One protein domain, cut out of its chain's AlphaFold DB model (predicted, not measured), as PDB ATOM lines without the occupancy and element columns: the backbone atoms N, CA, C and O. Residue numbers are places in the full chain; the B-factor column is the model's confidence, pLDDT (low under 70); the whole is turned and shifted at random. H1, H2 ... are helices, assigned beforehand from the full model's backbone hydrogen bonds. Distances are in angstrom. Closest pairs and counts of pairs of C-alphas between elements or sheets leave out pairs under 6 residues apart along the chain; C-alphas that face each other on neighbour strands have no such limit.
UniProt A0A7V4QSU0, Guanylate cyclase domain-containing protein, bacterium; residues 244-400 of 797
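This is residues 244 to 400 of the 797 residues of the protein "Guanylate cyclase domain-containing protein" of bacterium (UniProt A0A7V4QSU0). What shape is this? Two groups of helices meet at the long helix H4: in one, H8 runs beside H4 with H7 folded back on H8 and H5 and H6 packed on H4; in the other, H9 crosses H4 and meets H1 and H2 near its far end. H3 makes a corner with H4. What is it made of? The printed part has 157 residues with nine named helices, H1 to H9 in chain order, and no named strand, so its class is all helix. How tightly is it gathered? It is loose, with a radius of gyration of the C-alphas of 18.6 A and spans of 58 by 39 by 23 A.

What comes first? H1, residues 256 to 260, and H2, residues 263 to 269, touch only at the corner, and only just, with 3 pairs of C-alphas within 8 A, the closest Ile 260 and Ile 266 at 6.0 A. H3, residues 273 to 285, is close to H2 but not clearly touching, with closest C-alphas Ile 269 and Asp 275 at 7.2 A. Which helix is the hub? H4, residues 287 to 313, touches five helices; with residues 303 to 310 alone it touches H5, residues 316 to 323, in a helical hairpin at a steep tilt of 38 degrees, closest C-alphas Val 310 and Leu 318 at 6.6 A. H6, residues 327 to 330, touches it with closest C-alphas Lys 299 and Ile 328 at 5.9 A. What follows? H7, residues 335 to 348, and H8, residues 351 to 370, form a helical hairpin at a shallow tilt of 19 degrees, closest C-alphas Leu 345 and Ser 353 at 5.4 A. H8 touches H4 at a shallow tilt of 4 degrees, opposite ways, closest C-alphas Glu 291 and Ser 370 at 5.8 A. H9, residues 380 to 400, touches H4 about perpendicular at 80 degrees, closest C-alphas Ser 297 and Ile 386 at 6.3 A, and touches H1 with residues 394 to 399 alone, closest C-alphas Ser 395 and Ile 260 at 5.5 A. How do the backbones run? Each O i to N i+4 pair is within hydrogen-bond range in H1, H2, H3, H7, H8 and H9, against 22 of 23 in H4 and 3 of 4 in H5; H6 is too short for such a pair. The helix packing is part aligned, part crossed.

Where do the helices start and end? C-alpha 256 of H1 is at (114.749, 133.607, 133.161), and C-alpha 400 of H9 at (118.481, 136.396, 147.402). How long are they? From first to last C-alpha H3 measures 18.1 A, H4 38.7 A, H7 20.4 A, H8 28.8 A and H9 30.2 A.

How far does it reach? The two C-alphas farthest apart, Asn 248 and Glu 347, are 58.4 A apart. Is it cut? The printed part has no cut; the link H8 to H9 is short and the other links are tight. Where is confidence low? pLDDT is under 70 at residues 248 to 254 and 373 to 375.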
ATOM      1  N   ILE A 244     108.707 127.303 128.498       84.56
ATOM      2  CA  ILE A 244     108.465 128.655 127.979       84.56
ATOM      3  C   ILE A 244     108.651 128.706 126.459       84.56
ATOM      4  O   ILE A 244     107.780 129.225 125.769       84.56
ATOM      5  N   LYS A 245     109.711 128.094 125.901       82.25
ATOM      6  CA  LYS A 245     109.917 128.017 124.437       82.25
ATOM      7  C   LYS A 245     108.759 127.340 123.696       82.25
ATOM      8  O   LYS A 245     108.530 127.635 122.529       82.25
ATOM      9  N   ASN A 246     108.045 126.425 124.353       79.06
ATOM     10  CA  ASN A 246     106.892 125.723 123.782       79.06
ATOM     11  C   ASN A 246     105.550 126.440 124.028       79.06
ATOM     12  O   ASN A 246     104.504 125.949 123.582       79.06
ATOM     13  N   ASN A 247     105.564 127.580 124.725       72.94
ATOM     14  CA  ASN A 247     104.394 128.401 124.980       72.94
ATOM     15  C   ASN A 247     104.469 129.720 124.190       72.94
ATOM     16  O   ASN A 247     105.162 130.660 124.568       72.94
ATOM     17  N   ASN A 248     103.669 129.815 123.125       61.22
ATOM     18  CA  ASN A 248     103.592 130.994 122.251       61.22
ATOM     19  C   ASN A 248     103.061 132.267 122.947       61.22
ATOM     20  O   ASN A 248     103.143 133.345 122.366       61.22
ATOM     21  N   ASN A 249     102.504 132.155 124.158       60.31
ATOM     22  CA  ASN A 249     101.907 133.270 124.898       60.31
ATOM     23  C   ASN A 249     102.866 133.908 125.919       60.31
ATOM     24  O   ASN A 249     102.492 134.892 126.553       60.31
ATOM     25  N   ILE A 250     104.071 133.359 126.115       63.44
ATOM     26  CA  ILE A 250     105.060 133.889 127.063       63.44
ATOM     27  C   ILE A 250     106.265 134.401 126.273       63.44
ATOM     28  O   ILE A 250     107.059 133.623 125.752       63.44
ATOM     29  N   VAL A 251     106.416 135.724 126.203       60.12
ATOM     30  CA  VAL A 251     107.607 136.369 125.634       60.12
ATOM     31  C   VAL A 251     108.564 136.704 126.773       60.12
ATOM     32  O   VAL A 251     108.211 137.459 127.678       60.12
ATOM     33  N   LEU A 252     109.778 136.151 126.732       61.41
ATOM     34  CA  LEU A 252     110.844 136.492 127.675       61.41
ATOM     35  C   LEU A 252     111.331 137.918 127.390       61.41
ATOM     36  O   LEU A 252     112.096 138.137 126.455       61.41
ATOM     37  N   GLN A 253     110.865 138.888 128.178       56.44
ATOM     38  CA  GLN A 253     111.416 140.248 128.173       56.44
ATOM     39  C   GLN A 253     112.648 140.363 129.084       56.44
ATOM     40  O   GLN A 253     113.557 141.129 128.783       56.44
ATOM     41  N   ASP A 254     112.705 139.537 130.136       60.38
ATOM     42  CA  ASP A 254     113.779 139.493 131.131       60.38
ATOM     43  C   ASP A 254     114.514 138.145 131.147       60.38
ATOM     44  O   ASP A 254     114.037 137.128 130.632       60.38
ATOM     45  N   LYS A 255     115.692 138.119 131.785       76.06
ATOM     46  CA  LYS A 255     116.448 136.879 132.033       76.06
ATOM     47  C   LYS A 255     115.605 135.913 132.873       76.06
ATOM     48  O   LYS A 255     115.086 136.301 133.915       76.06
ATOM     49  N   LEU A 256     115.561 134.633 132.487       80.31
ATOM     50  CA  LEU A 256     114.749 133.607 133.161       80.31
ATOM     51  C   LEU A 256     114.956 133.561 134.683       80.31
ATOM     52  O   LEU A 256     113.982 133.433 135.417       80.31
ATOM     53  N   ARG A 257     116.200 133.712 135.155       79.56
ATOM     54  CA  ARG A 257     116.541 133.739 136.590       79.56
ATOM     55  C   ARG A 257     115.747 134.796 137.377       79.56
ATOM     56  O   ARG A 257     115.329 134.508 138.490       79.56
ATOM     57  N   ASN A 258     115.479 135.958 136.780       78.88
ATOM     58  CA  ASN A 258     114.692 137.034 137.400       78.88
ATOM     59  C   ASN A 258     113.189 136.718 137.416       78.88
ATOM     60  O   ASN A 258     112.442 137.215 138.249       78.88
ATOM     61  N   ILE A 259     112.719 135.898 136.476       78.69
ATOM     62  CA  ILE A 259     111.318 135.472 136.447       78.69
ATOM     63  C   ILE A 259     111.086 134.441 137.551       78.69
ATOM     64  O   ILE A 259     110.117 134.543 138.298       78.69
ATOM     65  N   ILE A 260     111.991 133.466 137.682       84.88
ATOM     66  CA  ILE A 260     111.862 132.389 138.672       84.88
ATOM     67  C   ILE A 260     112.226 132.811 140.102       84.88
ATOM     68  O   ILE A 260     111.887 132.091 141.037       84.88
ATOM     69  N   SER A 261     112.845 133.979 140.312       85.12
ATOM     70  CA  SER A 261     113.034 134.554 141.654       85.12
ATOM     71  C   SER A 261     111.726 134.978 142.335       85.12
ATOM     72  O   SER A 261     111.741 135.377 143.496       85.12
ATOM     73  N   ASP A 262     110.589 134.897 141.637       85.62
ATOM     74  CA  ASP A 262     109.266 135.117 142.211       85.62
ATOM     75  C   ASP A 262     108.348 133.906 141.972       85.62
ATOM     76  O   ASP A 262     107.999 133.549 140.841       85.62
ATOM     77  N   MET A 263     107.901 133.289 143.069       89.12
ATOM     78  CA  MET A 263     106.957 132.173 143.042       89.12
ATOM     79  C   MET A 263     105.614 132.528 142.394       89.12
ATOM     80  O   MET A 263     104.945 131.635 141.867       89.12
ATOM     81  N   SER A 264     105.202 133.797 142.395       87.44
ATOM     82  CA  SER A 264     103.977 134.242 141.724       87.44
ATOM     83  C   SER A 264     104.070 134.053 140.202       87.44
ATOM     84  O   SER A 264     103.144 133.529 139.573       87.44
ATOM     85  N   ASN A 265     105.233 134.349 139.619       84.44
ATOM     86  CA  ASN A 265     105.509 134.150 138.201       84.44
ATOM     87  C   ASN A 265     105.561 132.662 137.851       84.44
ATOM     88  O   ASN A 265     104.954 132.236 136.868       84.44
ATOM     89  N   ILE A 266     106.206 131.844 138.693       87.06
ATOM     90  CA  ILE A 266     106.224 130.382 138.528       87.06
ATOM     91  C   ILE A 266     104.797 129.818 138.531       87.06
ATOM     92  O   ILE A 266     104.437 129.026 137.656       87.06
ATOM     93  N   ARG A 267     103.957 130.248 139.482       87.88
ATOM     94  CA  ARG A 267     102.544 129.842 139.547       87.88
ATOM     95  C   ARG A 267     101.783 130.266 138.293       87.88
ATOM     96  O   ARG A 267     100.998 129.473 137.782       87.88
ATOM     97  N   THR A 268     102.048 131.460 137.767       85.50
ATOM     98  CA  THR A 268     101.450 131.947 136.514       85.50
ATOM     99  C   THR A 268     101.831 131.059 135.328       85.50
ATOM    100  O   THR A 268     100.947 130.608 134.599       85.50
ATOM    101  N   ILE A 269     103.116 130.718 135.177       82.69
ATOM    102  CA  ILE A 269     103.607 129.816 134.117       82.69
ATOM    103  C   ILE A 269     102.917 128.446 134.210       82.69
ATOM    104  O   ILE A 269     102.447 127.901 133.213       82.69
ATOM    105  N   LEU A 270     102.807 127.895 135.421       87.31
ATOM    106  CA  LEU A 270     102.234 126.569 135.664       87.31
ATOM    107  C   LEU A 270     100.701 126.569 135.815       87.31
ATOM    108  O   LEU A 270     100.108 125.509 136.031       87.31
ATOM    109  N   SER A 271     100.042 127.722 135.678       85.56
ATOM    110  CA  SER A 271      98.577 127.816 135.704       85.56
ATOM    111  C   SER A 271      97.954 127.247 134.423       85.56
ATOM    112  O   SER A 271      96.865 126.669 134.447       85.56
ATOM    113  N   ASN A 272      98.683 127.310 133.304       85.06
ATOM    114  CA  ASN A 272      98.292 126.682 132.054       85.06
ATOM    115  C   ASN A 272      98.390 125.149 132.156       85.06
ATOM    116  O   ASN A 272      99.450 124.569 132.403       85.06
ATOM    117  N   LYS A 273      97.273 124.460 131.886       86.88
ATOM    118  CA  LYS A 273      97.173 122.993 131.954       86.88
ATOM    119  C   LYS A 273      98.151 122.266 131.020       86.88
ATOM    120  O   LYS A 273      98.601 121.174 131.367       86.88
ATOM    121  N   LYS A 274      98.457 122.816 129.839       87.94
ATOM    122  CA  LYS A 274      99.396 122.224 128.869       87.94
ATOM    123  C   LYS A 274     100.831 122.309 129.390       87.94
ATOM    124  O   LYS A 274     101.525 121.294 129.403       87.94
ATOM    125  N   ASP A 275     101.222 123.473 129.894       87.44
ATOM    126  CA  ASP A 275     102.573 123.741 130.395       87.44
ATOM    127  C   ASP A 275     102.849 122.982 131.687       87.44
ATOM    128  O   ASP A 275     103.868 122.304 131.803       87.44
ATOM    129  N   ARG A 276     101.877 122.964 132.608       89.94
ATOM    130  CA  ARG A 276     101.926 122.126 133.812       89.94
ATOM    131  C   ARG A 276     102.109 120.651 133.465       89.94
ATOM    132  O   ARG A 276     102.941 119.976 134.065       89.94
ATOM    133  N   LYS A 277     101.355 120.126 132.491       90.81
ATOM    134  CA  LYS A 277     101.508 118.731 132.043       90.81
ATOM    135  C   LYS A 277     102.893 118.469 131.455       90.81
ATOM    136  O   LYS A 277     103.463 117.418 131.736       90.81
ATOM    137  N   LEU A 278     103.424 119.396 130.657       91.50
ATOM    138  CA  LEU A 278     104.754 119.276 130.067       91.50
ATOM    139  C   LEU A 278     105.850 119.294 131.140       91.50
ATOM    140  O   LEU A 278     106.693 118.401 131.152       91.50
ATOM    141  N   PHE A 279     105.786 120.240 132.076       93.38
ATOM    142  CA  PHE A 279     106.698 120.348 133.214       93.38
ATOM    143  C   PHE A 279     106.732 119.049 134.034       93.38
ATOM    144  O   PHE A 279     107.789 118.447 134.222       93.38
ATOM    145  N   ILE A 280     105.557 118.555 134.441       91.81
ATOM    146  CA  ILE A 280     105.432 117.304 135.203       91.81
ATOM    147  C   ILE A 280     105.993 116.120 134.408       91.81
ATOM    148  O   ILE A 280     106.668 115.262 134.978       91.81
ATOM    149  N   LYS A 281     105.726 116.060 133.097       91.50
ATOM    150  CA  LYS A 281     106.227 114.993 132.225       91.50
ATOM    151  C   LYS A 281     107.754 114.977 132.181       91.50
ATOM    152  O   LYS A 281     108.318 113.898 132.302       91.50
ATOM    153  N   LEU A 282     108.395 116.138 132.028       93.19
ATOM    154  CA  LEU A 282     109.855 116.261 131.940       93.19
ATOM    155  C   LEU A 282     110.552 115.811 133.227       93.19
ATOM    156  O   LEU A 282     111.552 115.101 133.160       93.19
ATOM    157  N   ILE A 283     109.988 116.150 134.388       92.62
ATOM    158  CA  ILE A 283     110.509 115.669 135.673       92.62
ATOM    159  C   ILE A 283     110.303 114.158 135.802       92.62
ATOM    160  O   ILE A 283     111.244 113.429 136.083       92.62
ATOM    161  N   ARG A 284     109.085 113.655 135.562       89.69
ATOM    162  CA  ARG A 284     108.776 112.223 135.735       89.69
ATOM    163  C   ARG A 284     109.484 111.310 134.731       89.69
ATOM    164  O   ARG A 284     109.581 110.112 134.984       89.69
ATOM    165  N   SER A 285     109.936 111.834 133.592       88.81
ATOM    166  CA  SER A 285     110.719 111.059 132.626       88.81
ATOM    167  C   SER A 285     112.160 110.800 133.070       88.81
ATOM    168  O   SER A 285     112.750 109.823 132.615       88.81
ATOM    169  N   ASP A 286     112.703 111.638 133.954       91.38
ATOM    170  CA  ASP A 286     114.071 111.556 134.465       91.38
ATOM    171  C   ASP A 286     114.036 111.003 135.901       91.38
ATOM    172  O   ASP A 286     113.775 111.724 136.864       91.38
ATOM    173  N   LYS A 287     114.188 109.678 136.034       88.56
ATOM    174  CA  LYS A 287     113.986 108.971 137.312       88.56
ATOM    175  C   LYS A 287     115.013 109.363 138.363       88.56
ATOM    176  O   LYS A 287     114.637 109.588 139.507       88.56
ATOM    177  N   ASP A 288     116.272 109.449 137.956       91.00
ATOM    178  CA  ASP A 288     117.381 109.760 138.855       91.00
ATOM    179  C   ASP A 288     117.228 111.192 139.372       91.00
ATOM    180  O   ASP A 288     117.397 111.463 140.561       91.00
ATOM    181  N   PHE A 289     116.789 112.105 138.498       93.25
ATOM    182  CA  PHE A 289     116.452 113.460 138.902       93.25
ATOM    183  C   PHE A 289     115.266 113.506 139.874       93.25
ATOM    184  O   PHE A 289     115.354 114.164 140.908       93.25
ATOM    185  N   LEU A 290     114.168 112.798 139.582       92.88
ATOM    186  CA  LEU A 290     112.998 112.753 140.462       92.88
ATOM    187  C   LEU A 290     113.334 112.178 141.845       92.88
ATOM    188  O   LEU A 290     112.906 112.734 142.853       92.88
ATOM    189  N   GLU A 291     114.096 111.090 141.897       92.75
ATOM    190  CA  GLU A 291     114.562 110.506 143.152       92.75
ATOM    191  C   GLU A 291     115.361 111.526 143.966       92.75
ATOM    192  O   GLU A 291     115.062 111.752 145.139       92.75
ATOM    193  N   LYS A 292     116.317 112.202 143.321       93.19
ATOM    194  CA  LYS A 292     117.160 113.212 143.963       93.19
ATOM    195  C   LYS A 292     116.345 114.374 144.540       93.19
ATOM    196  O   LYS A 292     116.611 114.809 145.659       93.19
ATOM    197  N   LEU A 293     115.322 114.849 143.818       94.25
ATOM    198  CA  LEU A 293     114.407 115.889 144.312       94.25
ATOM    199  C   LEU A 293     113.672 115.455 145.585       94.25
ATOM    200  O   LEU A 293     113.533 116.244 146.520       94.25
ATOM    201  N   ILE A 294     113.196 114.208 145.608       93.94
ATOM    202  CA  ILE A 294     112.474 113.650 146.754       93.94
ATOM    203  C   ILE A 294     113.420 113.536 147.945       93.94
ATOM    204  O   ILE A 294     113.092 114.049 149.006       93.94
ATOM    205  N   ILE A 295     114.605 112.946 147.768       94.00
ATOM    206  CA  ILE A 295     115.578 112.769 148.854       94.00
ATOM    207  C   ILE A 295     115.951 114.112 149.483       94.00
ATOM    208  O   ILE A 295     115.861 114.248 150.700       94.00
ATOM    209  N   LYS A 296     116.283 115.130 148.678       93.38
ATOM    210  CA  LYS A 296     116.639 116.460 149.201       93.38
ATOM    211  C   LYS A 296     115.479 117.117 149.963       93.38
ATOM    212  O   LYS A 296     115.686 117.666 151.043       93.38
ATOM    213  N   SER A 297     114.251 117.021 149.447       94.00
ATOM    214  CA  SER A 297     113.061 117.567 150.120       94.00
ATOM    215  C   SER A 297     112.735 116.839 151.430       94.00
ATOM    216  O   SER A 297     112.416 117.482 152.431       94.00
ATOM    217  N   GLU A 298     112.837 115.511 151.444       94.25
ATOM    218  CA  GLU A 298     112.549 114.691 152.621       94.25
ATOM    219  C   GLU A 298     113.648 114.831 153.687       94.25
ATOM    220  O   GLU A 298     113.310 114.956 154.865       94.25
ATOM    221  N   LYS A 299     114.932 114.932 153.293       93.25
ATOM    222  CA  LYS A 299     116.060 115.238 154.197       93.25
ATOM    223  C   LYS A 299     115.782 116.506 154.998       93.25
ATOM    224  O   LYS A 299     115.804 116.466 156.228       93.25
ATOM    225  N   LYS A 300     115.439 117.609 154.315       92.38
ATOM    226  CA  LYS A 300     115.119 118.892 154.966       92.38
ATOM    227  C   LYS A 300     113.979 118.754 155.977       92.38
ATOM    228  O   LYS A 300     114.057 119.301 157.075       92.38
ATOM    229  N   HIS A 301     112.924 118.013 155.636       93.00
ATOM    230  CA  HIS A 301     111.791 117.839 156.546       93.00
ATOM    231  C   HIS A 301     112.139 116.972 157.762       93.00
ATOM    232  O   HIS A 301     111.765 117.315 158.881       93.00
ATOM    233  N   ILE A 302     112.876 115.875 157.564       94.38
ATOM    234  CA  ILE A 302     113.339 115.009 158.656       94.38
ATOM    235  C   ILE A 302     114.240 115.795 159.613       94.38
ATOM    236  O   ILE A 302     114.019 115.738 160.820       94.38
ATOM    237  N   LEU A 303     115.198 116.570 159.094       92.00
ATOM    238  CA  LEU A 303     116.073 117.415 159.912       92.00
ATOM    239  C   LEU A 303     115.285 118.444 160.727       92.00
ATOM    240  O   LEU A 303     115.537 118.593 161.919       92.00
ATOM    241  N   SER A 304     114.283 119.092 160.126       92.12
ATOM    242  CA  SER A 304     113.397 120.022 160.839       92.12
ATOM    243  C   SER A 304     112.656 119.340 161.997       92.12
ATOM    244  O   SER A 304     112.641 119.868 163.107       92.12
ATOM    245  N   LEU A 305     112.120 118.133 161.790       93.88
ATOM    246  CA  LEU A 305     111.467 117.362 162.854       93.88
ATOM    247  C   LEU A 305     112.448 116.916 163.951       93.88
ATOM    248  O   LEU A 305     112.068 116.856 165.121       93.88
ATOM    249  N   ILE A 306     113.697 116.603 163.594       92.81
ATOM    250  CA  ILE A 306     114.753 116.277 164.562       92.81
ATOM    251  C   ILE A 306     115.101 117.508 165.401       92.81
ATOM    252  O   ILE A 306     115.120 117.392 166.625       92.81
ATOM    253  N   ARG A 307     115.304 118.683 164.787       92.06
ATOM    254  CA  ARG A 307     115.548 119.951 165.502       92.06
ATOM    255  C   ARG A 307     114.407 120.268 166.472       92.06
ATOM    256  O   ARG A 307     114.653 120.500 167.651       92.06
ATOM    257  N   GLU A 308     113.153 120.157 166.027       91.31
ATOM    258  CA  GLU A 308     111.974 120.354 166.887       91.31
ATOM    259  C   GLU A 308     111.903 119.378 168.067       91.31
ATOM    260  O   GLU A 308     111.389 119.726 169.134       91.31
ATOM    261  N   LEU A 309     112.353 118.138 167.865       91.25
ATOM    262  CA  LEU A 309     112.413 117.130 168.914       91.25
ATOM    263  C   LEU A 309     113.537 117.449 169.903       91.25
ATOM    264  O   LEU A 309     113.295 117.404 171.106       91.25
ATOM    265  N   VAL A 310     114.726 117.823 169.416       89.88
ATOM    266  CA  VAL A 310     115.866 118.236 170.250       89.88
ATOM    267  C   VAL A 310     115.515 119.450 171.100       89.88
ATOM    268  O   VAL A 310     115.800 119.423 172.292       89.88
ATOM    269  N   CYS A 311     114.833 120.461 170.554       89.12
ATOM    270  CA  CYS A 311     114.397 121.613 171.346       89.12
ATOM    271  C   CYS A 311     113.477 121.228 172.514       89.12
ATOM    272  O   CYS A 311     113.503 121.877 173.552       89.12
ATOM    273  N   GLU A 312     112.662 120.180 172.363       87.50
ATOM    274  CA  GLU A 312     111.722 119.754 173.405       87.50
ATOM    275  C   GLU A 312     112.391 118.945 174.520       87.50
ATOM    276  O   GLU A 312     111.987 119.066 175.674       87.50
ATOM    277  N   ILE A 313     113.382 118.112 174.187       85.81
ATOM    278  CA  ILE A 313     113.900 117.093 175.115       85.81
ATOM    279  C   ILE A 313     115.389 117.225 175.456       85.81
ATOM    280  O   ILE A 313     115.820 116.584 176.405       85.81
ATOM    281  N   GLY A 314     116.169 117.971 174.666       80.88
ATOM    282  CA  GLY A 314     117.619 118.117 174.831       80.88
ATOM    283  C   GLY A 314     118.403 116.798 174.728       80.88
ATOM    284  O   GLY A 314     119.004 116.337 175.691       80.88
ATOM    285  N   SER A 315     118.394 116.155 173.550       82.75
ATOM    286  CA  SER A 315     119.033 114.840 173.338       82.75
ATOM    287  C   SER A 315     120.408 114.935 172.665       82.75
ATOM    288  O   SER A 315     120.488 115.268 171.479       82.75
ATOM    289  N   CYS A 316     121.482 114.519 173.353       77.94
ATOM    290  CA  CYS A 316     122.832 114.460 172.772       77.94
ATOM    291  C   CYS A 316     122.928 113.525 171.552       77.94
ATOM    292  O   CYS A 316     123.629 113.822 170.582       77.94
ATOM    293  N   ASN A 317     122.208 112.399 171.560       82.69
ATOM    294  CA  ASN A 317     122.229 111.446 170.447       82.69
ATOM    295  C   ASN A 317     121.645 112.044 169.162       82.69
ATOM    296  O   ASN A 317     122.187 111.818 168.083       82.69
ATOM    297  N   LEU A 318     120.568 112.827 169.267       87.44
ATOM    298  CA  LEU A 318     119.972 113.505 168.114       87.44
ATOM    299  C   LEU A 318     120.794 114.715 167.655       87.44
ATOM    300  O   LEU A 318     120.827 115.000 166.462       87.44
ATOM    301  N   ILE A 319     121.520 115.378 168.556       84.06
ATOM    302  CA  ILE A 319     122.483 116.425 168.178       84.06
ATOM    303  C   ILE A 319     123.585 115.860 167.291       84.06
ATOM    304  O   ILE A 319     123.934 116.479 166.294       84.06
ATOM    305  N   ASN A 320     124.091 114.661 167.583       82.56
ATOM    306  CA  ASN A 320     125.079 114.022 166.712       82.56
ATOM    307  C   ASN A 320     124.536 113.741 165.299       82.56
ATOM    308  O   ASN A 320     125.316 113.718 164.351       82.56
ATOM    309  N   VAL A 321     123.216 113.573 165.149       85.81
ATOM    310  CA  VAL A 321     122.557 113.466 163.838       85.81
ATOM    311  C   VAL A 321     122.482 114.829 163.144       85.81
ATOM    312  O   VAL A 321     122.720 114.900 161.947       85.81
ATOM    313  N   ILE A 322     122.212 115.915 163.878       83.94
ATOM    314  CA  ILE A 322     122.247 117.291 163.338       83.94
ATOM    315  C   ILE A 322     123.671 117.672 162.891       83.94
ATOM    316  O   ILE A 322     123.843 118.283 161.842       83.94
ATOM    317  N   ARG A 323     124.691 117.264 163.659       82.12
ATOM    318  CA  ARG A 323     126.113 117.485 163.344       82.12
ATOM    319  C   ARG A 323     126.580 116.764 162.081       82.12
ATOM    320  O   ARG A 323     127.514 117.217 161.442       82.12
ATOM    321  N   ASN A 324     125.972 115.625 161.760       82.88
ATOM    322  CA  ASN A 324     126.328 114.803 160.604       82.88
ATOM    323  C   ASN A 324     125.084 114.630 159.733       82.88
ATOM    324  O   ASN A 324     124.543 113.532 159.602       82.88
ATOM    325  N   ASP A 325     124.582 115.739 159.199       82.69
ATOM    326  CA  ASP A 325     123.273 115.783 158.549       82.69
ATOM    327  C   ASP A 325     123.182 114.867 157.302       82.69
ATOM    328  O   ASP A 325     122.092 114.419 156.931       82.69
ATOM    329  N   GLU A 326     124.325 114.525 156.696       83.31
ATOM    330  CA  GLU A 326     124.478 113.595 155.571       83.31
ATOM    331  C   GLU A 326     123.927 112.201 155.897       83.31
ATOM    332  O   GLU A 326     123.331 111.549 155.039       83.31
ATOM    333  N   VAL A 327     123.986 111.804 157.172       85.50
ATOM    334  CA  VAL A 327     123.445 110.535 157.681       85.50
ATOM    335  C   VAL A 327     121.941 110.406 157.396       85.50
ATOM    336  O   VAL A 327     121.418 109.295 157.282       85.50
ATOM    337  N   ILE A 328     121.217 111.524 157.246       89.50
ATOM    338  CA  ILE A 328     119.795 111.512 156.880       89.50
ATOM    339  C   ILE A 328     119.579 111.092 155.425       89.50
ATOM    340  O   ILE A 328     118.577 110.442 155.140       89.50
ATOM    341  N   GLU A 329     120.485 111.410 154.499       90.50
ATOM    342  CA  GLU A 329     120.399 110.886 153.128       90.50
ATOM    343  C   GLU A 329     120.750 109.392 153.102       90.50
ATOM    344  O   GLU A 329     120.106 108.607 152.397       90.50
ATOM    345  N   ASP A 330     121.686 108.967 153.950       90.12
ATOM    346  CA  ASP A 330     122.111 107.572 154.028       90.12
ATOM    347  C   ASP A 330     121.006 106.615 154.490       90.12
ATOM    348  O   ASP A 330     121.037 105.437 154.128       90.12
ATOM    349  N   ILE A 331     119.973 107.076 155.210       93.62
ATOM    350  CA  ILE A 331     118.847 106.208 155.619       93.62
ATOM    351  C   ILE A 331     118.120 105.580 154.420       93.62
ATOM    352  O   ILE A 331     117.462 104.545 154.566       93.62
ATOM    353  N   TYR A 332     118.200 106.210 153.242       92.12
ATOM    354  CA  TYR A 332     117.576 105.718 152.014       92.12
ATOM    355  C   TYR A 332     118.387 104.601 151.350       92.12
ATOM    356  O   TYR A 332     117.818 103.809 150.589       92.12
ATOM    357  N   TYR A 333     119.681 104.503 151.664       89.75
ATOM    358  CA  TYR A 333     120.631 103.598 151.019       89.75
ATOM    359  C   TYR A 333     121.173 102.515 151.968       89.75
ATOM    360  O   TYR A 333     121.339 101.371 151.538       89.75
ATOM    361  N   ASP A 334     121.365 102.817 153.257       89.56
ATOM    362  CA  ASP A 334     121.832 101.878 154.280       89.56
ATOM    363  C   ASP A 334     120.776 101.618 155.368       89.56
ATOM    364  O   ASP A 334     120.441 102.443 156.223       89.56
ATOM    365  N   LYS A 335     120.300 100.369 155.396       89.62
ATOM    366  CA  LYS A 335     119.347  99.883 156.396       89.62
ATOM    367  C   LYS A 335     119.904  99.946 157.826       89.62
ATOM    368  O   LYS A 335     119.111 100.066 158.759       89.62
ATOM    369  N   ARG A 336     121.221  99.836 158.027       91.06
ATOM    370  CA  ARG A 336     121.849  99.878 159.360       91.06
ATOM    371  C   ARG A 336     121.679 101.249 160.002       91.06
ATOM    372  O   ARG A 336     121.226 101.320 161.140       91.06
ATOM    373  N   ILE A 337     121.953 102.306 159.240       88.44
ATOM    374  CA  ILE A 337     121.819 103.699 159.680       88.44
ATOM    375  C   ILE A 337     120.356 104.011 160.014       88.44
ATOM    376  O   ILE A 337     120.050 104.499 161.102       88.44
ATOM    377  N   TYR A 338     119.426 103.613 159.141       91.25
ATOM    378  CA  TYR A 338     117.988 103.725 159.406       91.25
ATOM    379  C   TYR A 338     117.565 103.038 160.719       91.25
ATOM    380  O   TYR A 338     116.848 103.622 161.536       91.25
ATOM    381  N   LEU A 339     118.012 101.797 160.949       91.94
ATOM    382  CA  LEU A 339     117.686 101.051 162.168       91.94
ATOM    383  C   LEU A 339     118.299 101.686 163.422       91.94
ATOM    384  O   LEU A 339     117.670 101.658 164.481       91.94
ATOM    385  N   GLN A 340     119.492 102.270 163.308       91.19
ATOM    386  CA  GLN A 340     120.148 102.982 164.399       91.19
ATOM    387  C   GLN A 340     119.377 104.249 164.786       91.19
ATOM    388  O   GLN A 340     119.097 104.445 165.968       91.19
ATOM    389  N   LEU A 341     118.945 105.058 163.812       90.69
ATOM    390  CA  LEU A 341     118.139 106.250 164.088       90.69
ATOM    391  C   LEU A 341     116.779 105.887 164.705       90.69
ATOM    392  O   LEU A 341     116.343 106.520 165.664       90.69
ATOM    393  N   ILE A 342     116.140 104.802 164.249       93.62
ATOM    394  CA  ILE A 342     114.923 104.283 164.895       93.62
ATOM    395  C   ILE A 342     115.176 103.869 166.341       93.62
ATOM    396  O   ILE A 342     114.317 104.105 167.189       93.62
ATOM    397  N   ARG A 343     116.310 103.228 166.632       93.12
ATOM    398  CA  ARG A 343     116.650 102.830 168.000       93.12
ATOM    399  C   ARG A 343     116.745 104.054 168.911       93.12
ATOM    400  O   ARG A 343     116.082 104.059 169.941       93.12
ATOM    401  N   ILE A 344     117.455 105.098 168.477       90.94
ATOM    402  CA  ILE A 344     117.561 106.372 169.209       90.94
ATOM    403  C   ILE A 344     116.167 106.973 169.454       90.94
ATOM    404  O   ILE A 344     115.828 107.340 170.575       90.94
ATOM    405  N   LEU A 345     115.314 107.026 168.425       92.88
ATOM    406  CA  LEU A 345     113.963 107.587 168.547       92.88
ATOM    407  C   LEU A 345     113.037 106.754 169.446       92.88
ATOM    408  O   LEU A 345     112.168 107.312 170.112       92.88
ATOM    409  N   LYS A 346     113.214 105.429 169.489       92.44
ATOM    410  CA  LYS A 346     112.468 104.542 170.394       92.44
ATOM    411  C   LYS A 346     112.890 104.696 171.850       92.44
ATOM    412  O   LYS A 346     112.042 104.524 172.714       92.44
ATOM    413  N   GLU A 347     114.154 105.011 172.114       89.69
ATOM    414  CA  GLU A 347     114.649 105.269 173.473       89.69
ATOM    415  C   GLU A 347     114.041 106.557 174.069       89.69
ATOM    416  O   GLU A 347     113.858 106.638 175.278       89.69
ATOM    417  N   ILE A 348     113.648 107.527 173.231       89.19
ATOM    418  CA  ILE A 348     112.969 108.774 173.644       89.19
ATOM    419  C   ILE A 348     111.471 108.563 173.957       89.19
ATOM    420  O   ILE A 348     110.914 109.226 174.827       89.19
ATOM    421  N   ASP A 349     110.805 107.678 173.213       86.25
ATOM    422  CA  ASP A 349     109.414 107.222 173.405       86.25
ATOM    423  C   ASP A 349     108.312 108.298 173.612       86.25
ATOM    424  O   ASP A 349     107.331 108.098 174.332       86.25
ATOM    425  N   ASN A 350     108.385 109.433 172.910       89.38
ATOM    426  CA  ASN A 350     107.351 110.485 172.951       89.38
ATOM    427  C   ASN A 350     106.485 110.560 171.668       89.38
ATOM    428  O   ASN A 350     106.707 109.866 170.673       89.38
ATOM    429  N   LYS A 351     105.458 111.422 171.661       92.25
ATOM    430  CA  LYS A 351     104.536 111.559 170.513       92.25
ATOM    431  C   LYS A 351     105.250 111.998 169.224       92.25
ATOM    432  O   LYS A 351     104.928 111.485 168.152       92.25
ATOM    433  N   LYS A 352     106.210 112.926 169.318       91.69
ATOM    434  CA  LYS A 352     106.958 113.456 168.165       91.69
ATOM    435  C   LYS A 352     107.942 112.439 167.585       91.69
ATOM    436  O   LYS A 352     107.978 112.272 166.372       91.69
ATOM    437  N   SER A 353     108.666 111.699 168.421       93.88
ATOM    438  CA  SER A 353     109.562 110.615 167.987       93.88
ATOM    439  C   SER A 353     108.790 109.482 167.301       93.88
ATOM    440  O   SER A 353     109.190 109.036 166.228       93.88
ATOM    441  N   LYS A 354     107.617 109.087 167.823       94.44
ATOM    442  CA  LYS A 354     106.708 108.132 167.155       94.44
ATOM    443  C   LYS A 354     106.240 108.630 165.785       94.44
ATOM    444  O   LYS A 354     106.202 107.856 164.827       94.44
ATOM    445  N   TYR A 355     105.899 109.915 165.682       96.06
ATOM    446  CA  TYR A 355     105.547 110.542 164.408       96.06
ATOM    447  C   TYR A 355     106.729 110.551 163.429       96.06
ATOM    448  O   TYR A 355     106.552 110.158 162.278       96.06
ATOM    449  N   LEU A 356     107.929 110.917 163.887       95.56
ATOM    450  CA  LEU A 356     109.139 110.941 163.069       95.56
ATOM    451  C   LEU A 356     109.492 109.549 162.529       95.56
ATOM    452  O   LEU A 356     109.741 109.414 161.336       95.56
ATOM    453  N   ILE A 357     109.410 108.498 163.354       95.38
ATOM    454  CA  ILE A 357     109.610 107.107 162.907       95.38
ATOM    455  C   ILE A 357     108.632 106.753 161.776       95.38
ATOM    456  O   ILE A 357     109.035 106.199 160.752       95.38
ATOM    457  N   ARG A 358     107.344 107.082 161.944       95.88
ATOM    458  CA  ARG A 358     106.325 106.838 160.913       95.88
ATOM    459  C   ARG A 358     106.628 107.622 159.637       95.88
ATOM    460  O   ARG A 358     106.568 107.060 158.549       95.88
ATOM    461  N   TYR A 359     106.990 108.894 159.772       95.88
ATOM    462  CA  TYR A 359     107.321 109.744 158.637       95.88
ATOM    463  C   TYR A 359     108.541 109.227 157.867       95.88
ATOM    464  O   TYR A 359     108.507 109.178 156.639       95.88
ATOM    465  N   MET A 360     109.592 108.785 158.566       95.25
ATOM    466  CA  MET A 360     110.778 108.194 157.944       95.25
ATOM    467  C   MET A 360     110.418 106.954 157.122       95.25
ATOM    468  O   MET A 360     110.858 106.837 155.978       95.25
ATOM    469  N   PHE A 361     109.575 106.065 157.658       94.06
ATOM    470  CA  PHE A 361     109.083 104.900 156.917       94.06
ATOM    471  C   PHE A 361     108.349 105.313 155.631       94.06
ATOM    472  O   PHE A 361     108.662 104.807 154.551       94.06
ATOM    473  N   ASP A 362     107.436 106.284 155.735       93.06
ATOM    474  CA  ASP A 362     106.693 106.809 154.586       93.06
ATOM    475  C   ASP A 362     107.625 107.486 153.560       93.06
ATOM    476  O   ASP A 362     107.411 107.367 152.353       93.06
ATOM    477  N   SER A 363     108.683 108.171 154.011       94.06
ATOM    478  CA  SER A 363     109.666 108.825 153.134       94.06
ATOM    479  C   SER A 363     110.479 107.811 152.319       94.06
ATOM    480  O   SER A 363     110.645 107.977 151.110       94.06
ATOM    481  N   ILE A 364     110.911 106.707 152.940       92.88
ATOM    482  CA  ILE A 364     111.638 105.621 152.265       92.88
ATOM    483  C   ILE A 364     110.748 104.963 151.211       92.88
ATOM    484  O   ILE A 364     111.207 104.643 150.111       92.88
ATOM    485  N   ASP A 365     109.467 104.761 151.525       91.69
ATOM    486  CA  ASP A 365     108.495 104.260 150.559       91.69
ATOM    487  C   ASP A 365     108.307 105.231 149.379       91.69
ATOM    488  O   ASP A 365     108.369 104.803 148.223       91.69
ATOM    489  N   ARG A 366     108.184 106.545 149.628       92.56
ATOM    490  CA  ARG A 366     108.112 107.566 148.563       92.56
ATOM    491  C   ARG A 366     109.327 107.520 147.629       92.56
ATOM    492  O   ARG A 366     109.145 107.507 146.407       92.56
ATOM    493  N   VAL A 367     110.541 107.432 148.177       91.62
ATOM    494  CA  VAL A 367     111.787 107.310 147.396       91.62
ATOM    495  C   VAL A 367     111.771 106.038 146.546       91.62
ATOM    496  O   VAL A 367     112.020 106.102 145.343       91.62
ATOM    497  N   LYS A 368     111.374 104.888 147.103       89.00
ATOM    498  CA  LYS A 368     111.255 103.632 146.339       89.00
ATOM    499  C   LYS A 368     110.234 103.732 145.205       89.00
ATOM    500  O   LYS A 368     110.524 103.330 144.077       89.00
ATOM    501  N   ARG A 369     109.053 104.301 145.475       89.62
ATOM    502  CA  ARG A 369     107.980 104.474 144.479       89.62
ATOM    503  C   ARG A 369     108.359 105.426 143.347       89.62
ATOM    504  O   ARG A 369     107.812 105.299 142.251       89.62
ATOM    505  N   SER A 370     109.306 106.339 143.567       87.31
ATOM    506  CA  SER A 370     109.802 107.254 142.529       87.31
ATOM    507  C   SER A 370     110.467 106.535 141.345       87.31
ATOM    508  O   SER A 370     110.408 107.019 140.214       87.31
ATOM    509  N   ARG A 371     111.012 105.330 141.569       83.19
ATOM    510  CA  ARG A 371     111.690 104.520 140.543       83.19
ATOM    511  C   ARG A 371     110.726 103.698 139.666       83.19
ATOM    512  O   ARG A 371     111.134 103.187 138.610       83.19
ATOM    513  N   ASN A 372     109.453 103.577 140.054       81.69
ATOM    514  CA  ASN A 372     108.453 102.721 139.402       81.69
ATOM    515  C   ASN A 372     107.810 103.374 138.160       81.69
ATOM    516  O   ASN A 372     107.686 104.593 138.081       81.69
ATOM    517  N   ARG A 373     107.376 102.564 137.174       62.84
ATOM    518  CA  ARG A 373     106.769 103.053 135.909       62.84
ATOM    519  C   ARG A 373     105.253 102.861 135.771       62.84
ATOM    520  O   ARG A 373     104.634 103.651 135.071       62.84
ATOM    521  N   PHE A 374     104.668 101.827 136.380       55.69
ATOM    522  CA  PHE A 374     103.299 101.396 136.042       55.69
ATOM    523  C   PHE A 374     102.405 101.166 137.266       55.69
ATOM    524  O   PHE A 374     101.302 101.700 137.315       55.69
ATOM    525  N   PHE A 375     102.894 100.446 138.279       53.09
ATOM    526  CA  PHE A 375     102.167 100.176 139.524       53.09
ATOM    527  C   PHE A 375     102.915 100.758 140.721       53.09
ATOM    528  O   PHE A 375     104.143 100.839 140.703       53.09
ATOM    529  N   ASN A 376     102.168 101.161 141.753       72.94
ATOM    530  CA  ASN A 376     102.710 101.732 142.987       72.94
ATOM    531  C   ASN A 376     103.657 102.928 142.735       72.94
ATOM    532  O   ASN A 376     104.805 102.942 143.182       72.94
ATOM    533  N   ILE A 377     103.194 103.898 141.937       80.62
ATOM    534  CA  ILE A 377     103.915 105.146 141.645       80.62
ATOM    535  C   ILE A 377     103.620 106.218 142.701       80.62
ATOM    536  O   ILE A 377     102.658 106.119 143.466       80.62
ATOM    537  N   LEU A 378     104.426 107.279 142.712       85.00
ATOM    538  CA  LEU A 378     104.185 108.440 143.564       85.00
ATOM    539  C   LEU A 378     102.846 109.119 143.214       85.00
ATOM    540  O   LEU A 378     102.585 109.469 142.051       85.00
ATOM    541  N   GLY A 379     102.004 109.327 144.231       84.12
ATOM    542  CA  GLY A 379     100.697 109.954 144.076       84.12
ATOM    543  C   GLY A 379     100.814 111.397 143.579       84.12
ATOM    544  O   GLY A 379     101.811 112.077 143.811       84.12
ATOM    545  N   ALA A 380      99.785 111.896 142.890       84.94
ATOM    546  CA  ALA A 380      99.811 113.249 142.325       84.94
ATOM    547  C   ALA A 380      99.982 114.337 143.402       84.94
ATOM    548  O   ALA A 380     100.786 115.245 143.218       84.94
ATOM    549  N   LYS A 381      99.282 114.204 144.540       87.38
ATOM    550  CA  LYS A 381      99.370 115.146 145.669       87.38
ATOM    551  C   LYS A 381     100.736 115.116 146.360       87.38
ATOM    552  O   LYS A 381     101.263 116.165 146.706       87.38
ATOM    553  N   GLU A 382     101.308 113.923 146.547       88.69
ATOM    554  CA  GLU A 382     102.641 113.754 147.146       88.69
ATOM    555  C   GLU A 382     103.710 114.398 146.259       88.69
ATOM    556  O   GLU A 382     104.506 115.205 146.728       88.69
ATOM    557  N   PHE A 383     103.665 114.102 144.956       90.25
ATOM    558  CA  PHE A 383     104.549 114.707 143.966       90.25
ATOM    559  C   PHE A 383     104.424 116.236 143.950       90.25
ATOM    560  O   PHE A 383     105.429 116.935 143.973       90.25
ATOM    561  N   GLU A 384     103.198 116.764 143.930       90.12
ATOM    562  CA  GLU A 384     102.955 118.208 143.905       90.12
ATOM    563  C   GLU A 384     103.533 118.911 145.138       90.12
ATOM    564  O   GLU A 384     104.189 119.935 144.986       90.12
ATOM    565  N   LYS A 385     103.378 118.330 146.335       91.69
ATOM    566  CA  LYS A 385     103.948 118.886 147.569       91.69
ATOM    567  C   LYS A 385     105.478 118.995 147.505       91.69
ATOM    568  O   LYS A 385     106.026 120.038 147.847       91.69
ATOM    569  N   ILE A 386     106.149 117.940 147.037       92.44
ATOM    570  CA  ILE A 386     107.616 117.894 146.920       92.44
ATOM    571  C   ILE A 386     108.104 118.920 145.897       92.44
ATOM    572  O   ILE A 386     109.010 119.701 146.171       92.44
ATOM    573  N   ILE A 387     107.463 118.966 144.728       93.62
ATOM    574  CA  ILE A 387     107.832 119.911 143.673       93.62
ATOM    575  C   ILE A 387     107.621 121.359 144.107       93.62
ATOM    576  O   ILE A 387     108.471 122.191 143.811       93.62
ATOM    577  N   ILE A 388     106.534 121.672 144.813       93.56
ATOM    578  CA  ILE A 388     106.315 123.027 145.334       93.56
ATOM    579  C   ILE A 388     107.449 123.417 146.285       93.56
ATOM    580  O   ILE A 388     108.037 124.474 146.089       93.56
ATOM    581  N   SER A 389     107.820 122.543 147.226       93.69
ATOM    582  CA  SER A 389     108.917 122.811 148.164       93.69
ATOM    583  C   SER A 389     110.256 123.055 147.452       93.69
ATOM    584  O   SER A 389     110.971 123.997 147.786       93.69
ATOM    585  N   VAL A 390     110.579 122.257 146.427       95.12
ATOM    586  CA  VAL A 390     111.787 122.445 145.602       95.12
ATOM    587  C   VAL A 390     111.738 123.769 144.836       95.12
ATOM    588  O   VAL A 390     112.729 124.491 144.790       95.12
ATOM    589  N   LEU A 391     110.599 124.106 144.226       95.31
ATOM    590  CA  LEU A 391     110.449 125.344 143.458       95.31
ATOM    591  C   LEU A 391     110.535 126.585 144.346       95.31
ATOM    592  O   LEU A 391     111.181 127.552 143.953       95.31
ATOM    593  N   GLU A 392     109.945 126.541 145.540       94.75
ATOM    594  CA  GLU A 392     110.088 127.591 146.554       94.75
ATOM    595  C   GLU A 392     111.556 127.788 146.929       94.75
ATOM    596  O   GLU A 392     112.012 128.925 147.034       94.75
ATOM    597  N   ASN A 393     112.323 126.701 147.029       94.44
ATOM    598  CA  ASN A 393     113.746 126.772 147.329       94.44
ATOM    599  C   ASN A 393     114.592 127.372 146.203       94.44
ATOM    600  O   ASN A 393     115.401 128.265 146.441       94.44
ATOM    601  N   VAL A 394     114.357 126.936 144.963       94.88
ATOM    602  CA  VAL A 394     115.009 127.507 143.773       94.88
ATOM    603  C   VAL A 394     114.646 128.988 143.611       94.88
ATOM    604  O   VAL A 394     115.494 129.805 143.249       94.88
ATOM    605  N   SER A 395     113.394 129.351 143.894       93.81
ATOM    606  CA  SER A 395     112.939 130.739 143.839       93.81
ATOM    607  C   SER A 395     113.610 131.593 144.910       93.81
ATOM    608  O   SER A 395     114.118 132.666 144.588       93.81
ATOM    609  N   LEU A 396     113.700 131.092 146.146       91.94
ATOM    610  CA  LEU A 396     114.413 131.748 147.242       91.94
ATOM    611  C   LEU A 396     115.882 132.005 146.884       91.94
ATOM    612  O   LEU A 396     116.337 133.141 146.999       91.94
ATOM    613  N   PHE A 397     116.587 130.992 146.366       92.12
ATOM    614  CA  PHE A 397     117.971 131.119 145.902       92.12
ATOM    615  C   PHE A 397     118.131 132.279 144.906       92.12
ATOM    616  O   PHE A 397     118.929 133.196 145.112       92.12
ATOM    617  N   HIS A 398     117.320 132.299 143.845       89.44
ATOM    618  CA  HIS A 398     117.400 133.363 142.845       89.44
ATOM    619  C   HIS A 398     116.936 134.724 143.367       89.44
ATOM    620  O   HIS A 398     117.468 135.740 142.925       89.44
ATOM    621  N   LYS A 399     115.994 134.766 144.315       87.12
ATOM    622  CA  LYS A 399     115.539 136.002 144.962       87.12
ATOM    623  C   LYS A 399     116.644 136.651 145.781       87.12
ATOM    624  O   LYS A 399     116.857 137.851 145.641       87.12
ATOM    625  N   ILE A 400     117.367 135.881 146.593       84.06
ATOM    626  CA  ILE A 400     118.481 136.396 147.402       84.06
ATOM    627  C   ILE A 400     119.572 136.974 146.489       84.06
ATOM    628  O   ILE A 400     120.017 138.101 146.710       84.06
TER     629      ILE A 400